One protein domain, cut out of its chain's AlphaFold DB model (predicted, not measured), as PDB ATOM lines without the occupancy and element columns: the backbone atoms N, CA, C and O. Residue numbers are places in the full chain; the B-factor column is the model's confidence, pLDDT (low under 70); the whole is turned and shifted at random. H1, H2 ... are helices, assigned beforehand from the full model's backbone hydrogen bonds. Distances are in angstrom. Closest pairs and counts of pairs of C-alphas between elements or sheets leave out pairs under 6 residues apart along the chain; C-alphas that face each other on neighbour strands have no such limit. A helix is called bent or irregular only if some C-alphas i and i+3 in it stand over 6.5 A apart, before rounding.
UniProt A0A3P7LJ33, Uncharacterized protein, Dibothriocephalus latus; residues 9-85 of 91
ATOM      1  N   ALA A   9       4.330 -36.567  -0.144       66.56
ATOM      2  CA  ALA A   9       2.942 -36.992   0.090       66.56
ATOM      3  C   ALA A   9       2.858 -38.155   1.084       66.56
ATOM      4  O   ALA A   9       2.095 -38.084   2.040       66.56
ATOM      5  N   ALA A  10       3.694 -39.180   0.889       68.81
ATOM      6  CA  ALA A  10       3.757 -40.339   1.777       68.81
ATOM      7  C   ALA A  10       4.274 -39.978   3.181       68.81
ATOM      8  O   ALA A  10       3.881 -40.603   4.161       68.81
ATOM      9  N   GLU A  11       5.133 -38.959   3.288       71.31
ATOM     10  CA  GLU A  11       5.657 -38.474   4.568       71.31
ATOM     11  C   GLU A  11       4.636 -37.610   5.318       71.31
ATOM     12  O   GLU A  11       4.610 -37.641   6.540       71.31
ATOM     13  N   ILE A  12       3.778 -36.866   4.611       74.19
ATOM     14  CA  ILE A  12       2.811 -35.911   5.182       74.19
ATOM     15  C   ILE A  12       1.476 -36.579   5.530       74.19
ATOM     16  O   ILE A  12       0.846 -36.217   6.525       74.19
ATOM     17  N   GLU A  13       1.055 -37.570   4.741       76.88
ATOM     18  CA  GLU A  13      -0.186 -38.321   4.939       76.88
ATOM     19  C   GLU A  13      -0.400 -38.835   6.381       76.88
ATOM     20  O   GLU A  13      -1.506 -38.652   6.898       76.88
ATOM     21  N   PRO A  14       0.597 -39.422   7.080       76.44
ATOM     22  CA  PRO A  14       0.411 -39.853   8.464       76.44
ATOM     23  C   PRO A  14       0.175 -38.690   9.435       76.44
ATOM     24  O   PRO A  14      -0.669 -38.822  10.317       76.44
ATOM     25  N   TYR A  15       0.848 -37.546   9.262       76.69
ATOM     26  CA  TYR A  15       0.626 -36.369  10.114       76.69
ATOM     27  C   TYR A  15      -0.771 -35.785   9.896       76.69
ATOM     28  O   TYR A  15      -1.486 -35.508  10.855       76.69
ATOM     29  N   MET A  16      -1.207 -35.694   8.634       74.06
ATOM     30  CA  MET A  16      -2.557 -35.236   8.300       74.06
ATOM     31  C   MET A  16      -3.636 -36.162   8.868       74.06
ATOM     32  O   MET A  16      -4.586 -35.683   9.481       74.06
ATOM     33  N   LYS A  17      -3.480 -37.486   8.717       76.38
ATOM     34  CA  LYS A  17      -4.422 -38.477   9.267       76.38
ATOM     35  C   LYS A  17      -4.456 -38.471  10.795       76.38
ATOM     36  O   LYS A  17      -5.516 -38.682  11.372       76.38
ATOM     37  N   ALA A  18      -3.316 -38.235  11.439       76.25
ATOM     38  CA  ALA A  18      -3.212 -38.157  12.892       76.25
ATOM     39  C   ALA A  18      -3.648 -36.795  13.464       76.25
ATOM     40  O   ALA A  18      -3.714 -36.653  14.683       76.25
ATOM     41  N   GLY A  19      -3.913 -35.792  12.616       72.44
ATOM     42  CA  GLY A  19      -4.171 -34.418  13.053       72.44
ATOM     43  C   GLY A  19      -2.967 -33.771  13.745       72.44
ATOM     44  O   GLY A  19      -3.129 -32.826  14.516       72.44
ATOM     45  N   THR A  20      -1.761 -34.291  13.515       73.81
ATOM     46  CA  THR A  20      -0.527 -33.793  14.122       73.81
ATOM     47  C   THR A  20       0.159 -32.782  13.213       73.81
ATOM     48  O   THR A  20      -0.062 -32.719  12.002       73.81
ATOM     49  N   ILE A  21       0.988 -31.936  13.817       75.50
ATOM     50  CA  ILE A  21       1.677 -30.862  13.106       75.50
ATOM     51  C   ILE A  21       2.781 -31.463  12.229       75.50
ATOM     52  O   ILE A  21       3.660 -32.169  12.720       75.50
ATOM     53  N   VAL A  22       2.745 -31.151  10.931       80.06
ATOM     54  CA  VAL A  22       3.813 -31.491   9.980       80.06
ATOM     55  C   VAL A  22       5.077 -30.700  10.349       80.06
ATOM     56  O   VAL A  22       4.970 -29.500  10.626       80.06
ATOM     57  N   PRO A  23       6.279 -31.310  10.312       84.25
ATOM     58  CA  PRO A  23       7.531 -30.596  10.541       84.25
ATOM     59  C   PRO A  23       7.645 -29.307   9.711       84.25
ATOM     60  O   PRO A  23       7.312 -29.267   8.517       84.25
ATOM     61  N   VAL A  24       8.128 -28.237  10.344       87.38
ATOM     62  CA  VAL A  24       8.175 -26.901   9.733       87.38
ATOM     63  C   VAL A  24       9.080 -26.865   8.501       87.38
ATOM     64  O   VAL A  24       8.767 -26.186   7.522       87.38
ATOM     65  N   GLU A  25      10.167 -27.634   8.504       86.44
ATOM     66  CA  GLU A  25      11.136 -27.726   7.413       86.44
ATOM     67  C   GLU A  25      10.506 -28.296   6.134       86.44
ATOM     68  O   GLU A  25      10.760 -27.783   5.040       86.44
ATOM     69  N   ILE A  26       9.642 -29.310   6.270       86.00
ATOM     70  CA  ILE A  26       8.899 -29.895   5.143       86.00
ATOM     71  C   ILE A  26       7.943 -28.841   4.580       86.00
ATOM     72  O   ILE A  26       7.953 -28.566   3.379       86.00
ATOM     73  N   THR A  27       7.181 -28.180   5.455       87.88
ATOM     74  CA  THR A  27       6.210 -27.149   5.059       87.88
ATOM     75  C   THR A  27       6.886 -25.974   4.340       87.88
ATOM     76  O   THR A  27       6.440 -25.562   3.268       87.88
ATOM     77  N   CYS A  28       8.015 -25.474   4.855       90.38
ATOM     78  CA  CYS A  28       8.777 -24.394   4.219       90.38
ATOM     79  C   CYS A  28       9.347 -24.811   2.856       90.38
ATOM     80  O   CYS A  28       9.330 -24.022   1.910       90.38
ATOM     81  N   SER A  29       9.824 -26.052   2.736       89.62
ATOM     82  CA  SER A  29      10.359 -26.586   1.479       89.62
ATOM     83  C   SER A  29       9.277 -26.702   0.405       89.62
ATOM     84  O   SER A  29       9.510 -26.319  -0.745       89.62
ATOM     85  N   LEU A  30       8.077 -27.155   0.781       89.81
ATOM     86  CA  LEU A  30       6.921 -27.218  -0.113       89.81
ATOM     87  C   LEU A  30       6.483 -25.829  -0.588       89.81
ATOM     88  O   LEU A  30       6.314 -25.625  -1.791       89.81
ATOM     89  N   LEU A  31       6.355 -24.867   0.333       92.25
ATOM     90  CA  LEU A  31       5.994 -23.486  -0.001       92.25
ATOM     91  C   LEU A  31       7.016 -22.862  -0.954       92.25
ATOM     92  O   LEU A  31       6.643 -22.290  -1.977       92.25
ATOM     93  N   HIS A  32       8.311 -23.024  -0.670       92.38
ATOM     94  CA  HIS A  32       9.371 -22.505  -1.529       92.38
ATOM     95  C   HIS A  32       9.330 -23.117  -2.935       92.38
ATOM     96  O   HIS A  32       9.442 -22.389  -3.921       92.38
ATOM     97  N   LYS A  33       9.121 -24.436  -3.046       91.25
ATOM     98  CA  LYS A  33       8.982 -25.110  -4.343       91.25
ATOM     99  C   LYS A  33       7.805 -24.542  -5.142       91.25
ATOM    100  O   LYS A  33       7.993 -24.154  -6.292       91.25
ATOM    101  N   ALA A  34       6.632 -24.419  -4.518       91.50
ATOM    102  CA  ALA A  34       5.444 -23.867  -5.169       91.50
ATOM    103  C   ALA A  34       5.666 -22.426  -5.671       91.50
ATOM    104  O   ALA A  34       5.264 -22.090  -6.786       91.50
ATOM    105  N   MET A  35       6.361 -21.589  -4.891       93.81
ATOM    106  CA  MET A  35       6.721 -20.227  -5.304       93.81
ATOM    107  C   MET A  35       7.676 -20.207  -6.505       93.81
ATOM    108  O   MET A  35       7.498 -19.404  -7.421       93.81
ATOM    109  N   LEU A  36       8.681 -21.091  -6.532       93.88
ATOM    110  CA  LEU A  36       9.616 -21.191  -7.658       93.88
ATOM    111  C   LEU A  36       8.916 -21.644  -8.940       93.88
ATOM    112  O   LEU A  36       9.188 -21.105 -10.015       93.88
ATOM    113  N   ASP A  37       8.006 -22.607  -8.840       93.31
ATOM    114  CA  ASP A  37       7.262 -23.107  -9.994       93.31
ATOM    115  C   ASP A  37       6.252 -22.063 -10.500       93.31
ATOM    116  O   ASP A  37       6.121 -21.855 -11.712       93.31
ATOM    117  N   GLY A  38       5.620 -21.306  -9.595       93.44
ATOM    118  CA  GLY A  38       4.789 -20.148  -9.939       93.44
ATOM    119  C   GLY A  38       5.578 -19.023 -10.618       93.44
ATOM    120  O   GLY A  38       5.104 -18.426 -11.589       93.44
ATOM    121  N   PHE A  39       6.815 -18.776 -10.182       94.31
ATOM    122  CA  PHE A  39       7.708 -17.817 -10.831       94.31
ATOM    123  C   PHE A  39       8.123 -18.273 -12.238       94.31
ATOM    124  O   PHE A  39       8.053 -17.492 -13.189       94.31
ATOM    125  N   LYS A  40       8.507 -19.544 -12.409       94.88
ATOM    126  CA  LYS A  40       8.902 -20.095 -13.719       94.88
ATOM    127  C   LYS A  40       7.753 -20.103 -14.725       94.88
ATOM    128  O   LYS A  40       7.969 -19.788 -15.888       94.88
ATOM    129  N   SER A  41       6.553 -20.479 -14.284       95.12
ATOM    130  CA  SER A  41       5.401 -20.673 -15.172       95.12
ATOM    131  C   SER A  41       4.628 -19.389 -15.473       95.12
ATOM    132  O   SER A  41       4.119 -19.234 -16.579       95.12
ATOM    133  N   LYS A  42       4.507 -18.482 -14.496       94.69
ATOM    134  CA  LYS A  42       3.622 -17.306 -14.577       94.69
ATOM    135  C   LYS A  42       4.313 -15.989 -14.215       94.69
ATOM    136  O   LYS A  42       3.641 -14.965 -14.161       94.69
ATOM    137  N   HIS A  43       5.613 -16.013 -13.911       93.75
ATOM    138  CA  HIS A  43       6.357 -14.864 -13.373       93.75
ATOM    139  C   HIS A  43       5.686 -14.237 -12.140       93.75
ATOM    140  O   HIS A  43       5.802 -13.040 -11.883       93.75
ATOM    141  N   CYS A  44       4.992 -15.062 -11.347       94.38
ATOM    142  CA  CYS A  44       4.356 -14.624 -10.115       94.38
ATOM    143  C   CYS A  44       5.403 -14.454  -9.005       94.38
ATOM    144  O   CYS A  44       6.165 -15.377  -8.708       94.38
ATOM    145  N   VAL A  45       5.424 -13.276  -8.382       94.00
ATOM    146  CA  VAL A  45       6.377 -12.901  -7.320       94.00
ATOM    147  C   VAL A  45       5.691 -12.547  -5.998       94.00
ATOM    148  O   VAL A  45       6.350 -12.161  -5.037       94.00
ATOM    149  N   THR A  46       4.362 -12.642  -5.930       94.00
ATOM    150  CA  THR A  46       3.569 -12.289  -4.746       94.00
ATOM    151  C   THR A  46       2.578 -13.401  -4.445       94.00
ATOM    152  O   THR A  46       1.860 -13.851  -5.330       94.00
ATOM    153  N   TYR A  47       2.554 -13.839  -3.189       94.56
ATOM    154  CA  TYR A  47       1.773 -14.984  -2.738       94.56
ATOM    155  C   TYR A  47       1.069 -14.643  -1.427       94.56
ATOM    156  O   TYR A  47       1.648 -13.975  -0.571       94.56
ATOM    157  N   LEU A  48      -0.161 -15.134  -1.277       94.56
ATOM    158  CA  LEU A  48      -0.867 -15.184  -0.003       94.56
ATOM    159  C   LEU A  48      -0.661 -16.580   0.585       94.56
ATOM    160  O   LEU A  48      -0.973 -17.574  -0.069       94.56
ATOM    161  N   ILE A  49      -0.105 -16.643   1.790       91.88
ATOM    162  CA  ILE A  49       0.061 -17.892   2.532       91.88
ATOM    163  C   ILE A  49      -1.001 -17.889   3.619       91.88
ATOM    164  O   ILE A  49      -0.962 -17.044   4.510       91.88
ATOM    165  N   ASP A  50      -1.954 -18.806   3.507       89.81
ATOM    166  CA  ASP A  50      -3.037 -18.954   4.470       89.81
ATOM    167  C   ASP A  50      -2.698 -20.028   5.511       89.81
ATOM    168  O   ASP A  50      -2.095 -21.059   5.200       89.81
ATOM    169  N   GLY A  51      -3.066 -19.770   6.763       85.25
ATOM    170  CA  GLY A  51      -2.938 -20.724   7.856       85.25
ATOM    171  C   GLY A  51      -1.503 -21.104   8.233       85.25
ATOM    172  O   GLY A  51      -1.326 -22.145   8.869       85.25
ATOM    173  N   PHE A  52      -0.492 -20.313   7.858       88.88
ATOM    174  CA  PHE A  52       0.906 -20.502   8.257       88.88
ATOM    175  C   PHE A  52       1.623 -19.146   8.404       88.88
ATOM    176  O   PHE A  52       1.480 -18.299   7.520       88.88
ATOM    177  N   PRO A  53       2.457 -18.939   9.445       91.25
ATOM    178  CA  PRO A  53       2.787 -19.858  10.548       91.25
ATOM    179  C   PRO A  53       1.677 -19.949  11.614       91.25
ATOM    180  O   PRO A  53       1.018 -18.955  11.898       91.25
ATOM    181  N   ARG A  54       1.477 -21.132  12.227       87.81
ATOM    182  CA  ARG A  54       0.428 -21.354  13.256       87.81
ATOM    183  C   ARG A  54       0.902 -21.195  14.701       87.81
ATOM    184  O   ARG A  54       0.085 -21.057  15.602       87.81
ATOM    185  N   ASN A  55       2.207 -21.274  14.932       86.19
ATOM    186  CA  ASN A  55       2.826 -21.188  16.252       86.19
ATOM    187  C   ASN A  55       4.262 -20.644  16.139       86.19
ATOM    188  O   ASN A  55       4.772 -20.434  15.033       86.19
ATOM    189  N   GLU A  56       4.920 -20.427  17.280       89.38
ATOM    190  CA  GLU A  56       6.273 -19.854  17.314       89.38
ATOM    191  C   GLU A  56       7.323 -20.770  16.668       89.38
ATOM    192  O   GLU A  56       8.237 -20.275  16.009       89.38
ATOM    193  N   ASP A  57       7.174 -22.094  16.765       88.75
ATOM    194  CA  ASP A  57       8.085 -23.045  16.112       88.75
ATOM    195  C   ASP A  57       8.008 -22.929  14.583       88.75
ATOM    196  O   ASP A  57       9.026 -22.939  13.886       88.75
ATOM    197  N   ASN A  58       6.798 -22.760  14.042       88.81
ATOM    198  CA  ASN A  58       6.573 -22.516  12.621       88.81
ATOM    199  C   ASN A  58       7.166 -21.178  12.178       88.81
ATOM    200  O   ASN A  58       7.817 -21.113  11.134       88.81
ATOM    201  N   LYS A  59       6.971 -20.126  12.979       91.50
ATOM    202  CA  LYS A  59       7.536 -18.798  12.721       91.50
ATOM    203  C   LYS A  59       9.067 -18.836  12.737       91.50
ATOM    204  O   LYS A  59       9.696 -18.401  11.777       91.50
ATOM    205  N   SER A  60       9.665 -19.442  13.756       93.00
ATOM    206  CA  SER A  60      11.118 -19.596  13.882       93.00
ATOM    207  C   SER A  60      11.698 -20.445  12.747       93.00
ATOM    208  O   SER A  60      12.728 -20.114  12.158       93.00
ATOM    209  N   GLY A  61      11.029 -21.543  12.382       91.94
ATOM    210  CA  GLY A  61      11.427 -22.367  11.244       91.94
ATOM    211  C   GLY A  61      11.344 -21.615   9.915       91.94
ATOM    212  O   GLY A  61      12.264 -21.732   9.103       91.94
ATOM    213  N   TRP A  62      10.313 -20.792   9.716       93.94
ATOM    214  CA  TRP A  62      10.206 -19.902   8.562       93.94
ATOM    215  C   TRP A  62      11.354 -18.894   8.521       93.94
ATOM    216  O   TRP A  62      12.044 -18.795   7.508       93.94
ATOM    217  N   GLU A  63      11.620 -18.196   9.624       93.69
ATOM    218  CA  GLU A  63      12.689 -17.199   9.706       93.69
ATOM    219  C   GLU A  63      14.062 -17.805   9.365       93.69
ATOM    220  O   GLU A  63      14.822 -17.219   8.592       93.69
ATOM    221  N   ARG A  64      14.358 -19.019   9.846       93.69
ATOM    222  CA  ARG A  64      15.614 -19.720   9.524       93.69
ATOM    223  C   ARG A  64      15.726 -20.116   8.052       93.69
ATOM    224  O   ARG A  64      16.816 -20.066   7.488       93.69
ATOM    225  N   ASN A  65      14.623 -20.541   7.438       91.81
ATOM    226  CA  ASN A  65      14.656 -21.192   6.126       91.81
ATOM    227  C   ASN A  65      14.277 -20.283   4.952       91.81
ATOM    228  O   ASN A  65      14.638 -20.610   3.818       91.81
ATOM    229  N   MET A  66      13.532 -19.203   5.195       93.38
ATOM    230  CA  MET A  66      12.861 -18.414   4.154       93.38
ATOM    231  C   MET A  66      13.281 -16.943   4.117       93.38
ATOM    232  O   MET A  66      13.123 -16.325   3.069       93.38
ATOM    233  N   THR A  67      13.884 -16.387   5.174       92.06
ATOM    234  CA  THR A  67      14.265 -14.955   5.232       92.06
ATOM    235  C   THR A  67      15.207 -14.516   4.106       92.06
ATOM    236  O   THR A  67      15.152 -13.375   3.658       92.06
ATOM    237  N   ASN A  68      16.062 -15.411   3.604       93.31
ATOM    238  CA  ASN A  68      16.958 -15.132   2.476       93.31
ATOM    239  C   ASN A  68      16.340 -15.419   1.093       93.31
ATOM    240  O   ASN A  68      16.997 -15.193   0.079       93.31
ATOM    241  N   LYS A  69      15.112 -15.943   1.042       93.31
ATOM    242  CA  LYS A  69      14.414 -16.357  -0.190       93.31
ATOM    243  C   LYS A  69      13.161 -15.531  -0.451       93.31
ATOM    244  O   LYS A  69      12.755 -15.387  -1.600       93.31
ATOM    245  N   THR A  70      12.528 -15.018   0.598       93.69
ATOM    246  CA  THR A  70      11.257 -14.303   0.520       93.69
ATOM    247  C   THR A  70      11.295 -13.034   1.359       93.69
ATOM    248  O   THR A  70      12.092 -12.885   2.284       93.69
ATOM    249  N   ARG A  71      10.403 -12.099   1.028       94.94
ATOM    250  CA  ARG A  71      10.157 -10.896   1.821       94.94
ATOM    251  C   ARG A  71       8.705 -10.901   2.271       94.94
ATOM    252  O   ARG A  71       7.810 -10.840   1.430       94.94
ATOM    253  N   VAL A  72       8.478 -10.953   3.581       93.38
ATOM    254  CA  VAL A  72       7.133 -10.811   4.150       93.38
ATOM    255  C   VAL A  72       6.699  -9.357   3.999       93.38
ATOM    256  O   VAL A  72       7.393  -8.452   4.455       93.38
ATOM    257  N   LEU A  73       5.583  -9.132   3.303       94.06
ATOM    258  CA  LEU A  73       5.066  -7.787   3.047       94.06
ATOM    259  C   LEU A  73       4.130  -7.320   4.163       94.06
ATOM    260  O   LEU A  73       4.231  -6.185   4.612       94.06
ATOM    261  N   GLN A  74       3.210  -8.190   4.580       91.88
ATOM    262  CA  GLN A  74       2.185  -7.901   5.577       91.88
ATOM    263  C   GLN A  74       1.596  -9.203   6.135       91.88
ATOM    264  O   GLN A  74       1.674 -10.244   5.480       91.88
ATOM    265  N   VAL A  75       0.992  -9.121   7.323       92.12
ATOM    266  CA  VAL A  75       0.209 -10.193   7.949       92.12
ATOM    267  C   VAL A  75      -1.241  -9.727   8.019       92.12
ATOM    268  O   VAL A  75      -1.514  -8.661   8.566       92.12
ATOM    269  N   LEU A  76      -2.155 -10.515   7.453       92.38
ATOM    270  CA  LEU A  76      -3.590 -10.262   7.529       92.38
ATOM    271  C   LEU A  76      -4.172 -11.079   8.682       92.38
ATOM    272  O   LEU A  76      -4.147 -12.306   8.638       92.38
ATOM    273  N   VAL A  77      -4.690 -10.396   9.701       88.88
ATOM    274  CA  VAL A  77      -5.402 -11.026  10.818       88.88
ATOM    275  C   VAL A  77      -6.887 -10.758  10.629       88.88
ATOM    276  O   VAL A  77      -7.329  -9.613  10.702       88.88
ATOM    277  N   LEU A  78      -7.637 -11.816  10.339       87.69
ATOM    278  CA  LEU A  78      -9.092 -11.773  10.273       87.69
ATOM    279  C   LEU A  78      -9.628 -12.194  11.639       87.69
ATOM    280  O   LEU A  78      -9.637 -13.381  11.957       87.69
ATOM    281  N   ASP A  79     -10.011 -11.213  12.451       85.25
ATOM    282  CA  ASP A  79     -10.596 -11.458  13.768       85.25
ATOM    283  C   ASP A  79     -12.103 -11.712  13.631       85.25
ATOM    284  O   ASP A  79     -12.819 -10.943  12.982       85.25
ATOM    285  N   CYS A  80     -12.568 -12.820  14.198       85.62
ATOM    286  CA  CYS A  80     -13.950 -13.270  14.116       85.62
ATOM    287  C   CYS A  80     -14.413 -13.707  15.513       85.62
ATOM    288  O   CYS A  80     -13.776 -14.588  16.099       85.62
ATOM    289  N   PRO A  81     -15.509 -13.136  16.041       86.12
ATOM    290  CA  PRO A  81     -16.098 -13.569  17.303       86.12
ATOM    291  C   PRO A  81     -16.426 -15.069  17.311       86.12
ATOM    292  O   PRO A  81     -16.887 -15.629  16.314       86.12
ATOM    293  N   GLU A  82     -16.199 -15.733  18.446       79.62
ATOM    294  CA  GLU A  82     -16.366 -17.189  18.584       79.62
ATOM    295  C   GLU A  82     -17.811 -17.650  18.308       79.62
ATOM    296  O   GLU A  82     -18.032 -18.721  17.742       79.62
ATOM    297  N   ASP A  83     -18.794 -16.804  18.624       80.50
ATOM    298  CA  ASP A  83     -20.220 -17.013  18.360       80.50
ATOM    299  C   ASP A  83     -20.591 -16.931  16.868       80.50
ATOM    300  O   ASP A  83     -21.641 -17.433  16.465       80.50
ATOM    301  N   VAL A  84     -19.713 -16.365  16.035       76.69
ATOM    302  CA  VAL A  84     -19.848 -16.302  14.570       76.69
ATOM    303  C   VAL A  84     -18.991 -17.379  13.882       76.69
ATOM    304  O   VAL A  84     -19.362 -17.888  12.822       76.69
ATOM    305  N   GLY A  85     -17.870 -17.779  14.493       60.66
ATOM    306  CA  GLY A  85     -16.866 -18.690  13.925       60.66
ATOM    307  C   GLY A  85     -17.280 -20.161  13.773       60.66
ATOM    308  O   GLY A  85     -16.575 -20.923  13.112       60.66
TER     309      GLY A  85
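What this domain is: This is residues 9 to 85 of the 91 residues of an uncharacterized protein of Dibothriocephalus latus (UniProt A0A3P7LJ33). One long helix, H2, packs with its first part, residues 24 to 32, on the shorter helix H3, and an unnamed stretch, residues 43 to 55, folds back from the end of H2 to the start of H3. A short helix, H1, lies off to the side of the first residues of H2 and touches no helix, and after H3 a tail without named elements, residues 67 to 85, sticks out with residues 77 to 85. The printed part has 77 residues with three named helices, H1, H2 and H3 along the chain, and no named strand; the class is all helix. The whole is loose, with a radius of gyration of the C-alphas of 14.5 A and spans of 42 by 31 by 24 A.

How they stand to each other: H2, residues 24 to 42, touches H3, residues 56 to 66, with residues 24 to 32 alone. Their closest C-alphas are those of Val 24 and Asn 58, 5.5 A apart. The two run the same way at a steep tilt of 44 degrees, with 15.2 A from centre to centre. H1, residues 9 to 18, is apart from both H2 and H3. In H2 and H3 every O i to N i+4 pair is within hydrogen-bond range; in H1 4 of 6 are.

Where its parts are: H2 measures 26.5 A from C-alpha 24 at (8.175, -26.901, 9.733) to C-alpha 42 at (3.622, -17.306, -14.577). H3 measures 14.8 A and ends at C-alpha 66 at (12.861, -18.414, 4.154). H1 measures 14.3 A and begins at C-alpha 9 at (2.942, -36.992, 0.090); it is irregular, but only just: C-alphas 11 and 14 are 6.7 A apart.

The domain as a whole: The two C-alphas farthest apart, those of Lys 40 and Asp 83, are 43.4 A apart. The link from H1 to H2 is tight, with 5 residues, and that from H2 to H3 is long, with 13. Residues 77 to 85 stand free; the body without them spans 36 by 26 by 21 A. The printed part has no cut. Its mean pLDDT is 87.3, and residues 9, 10 and 85 are under 70.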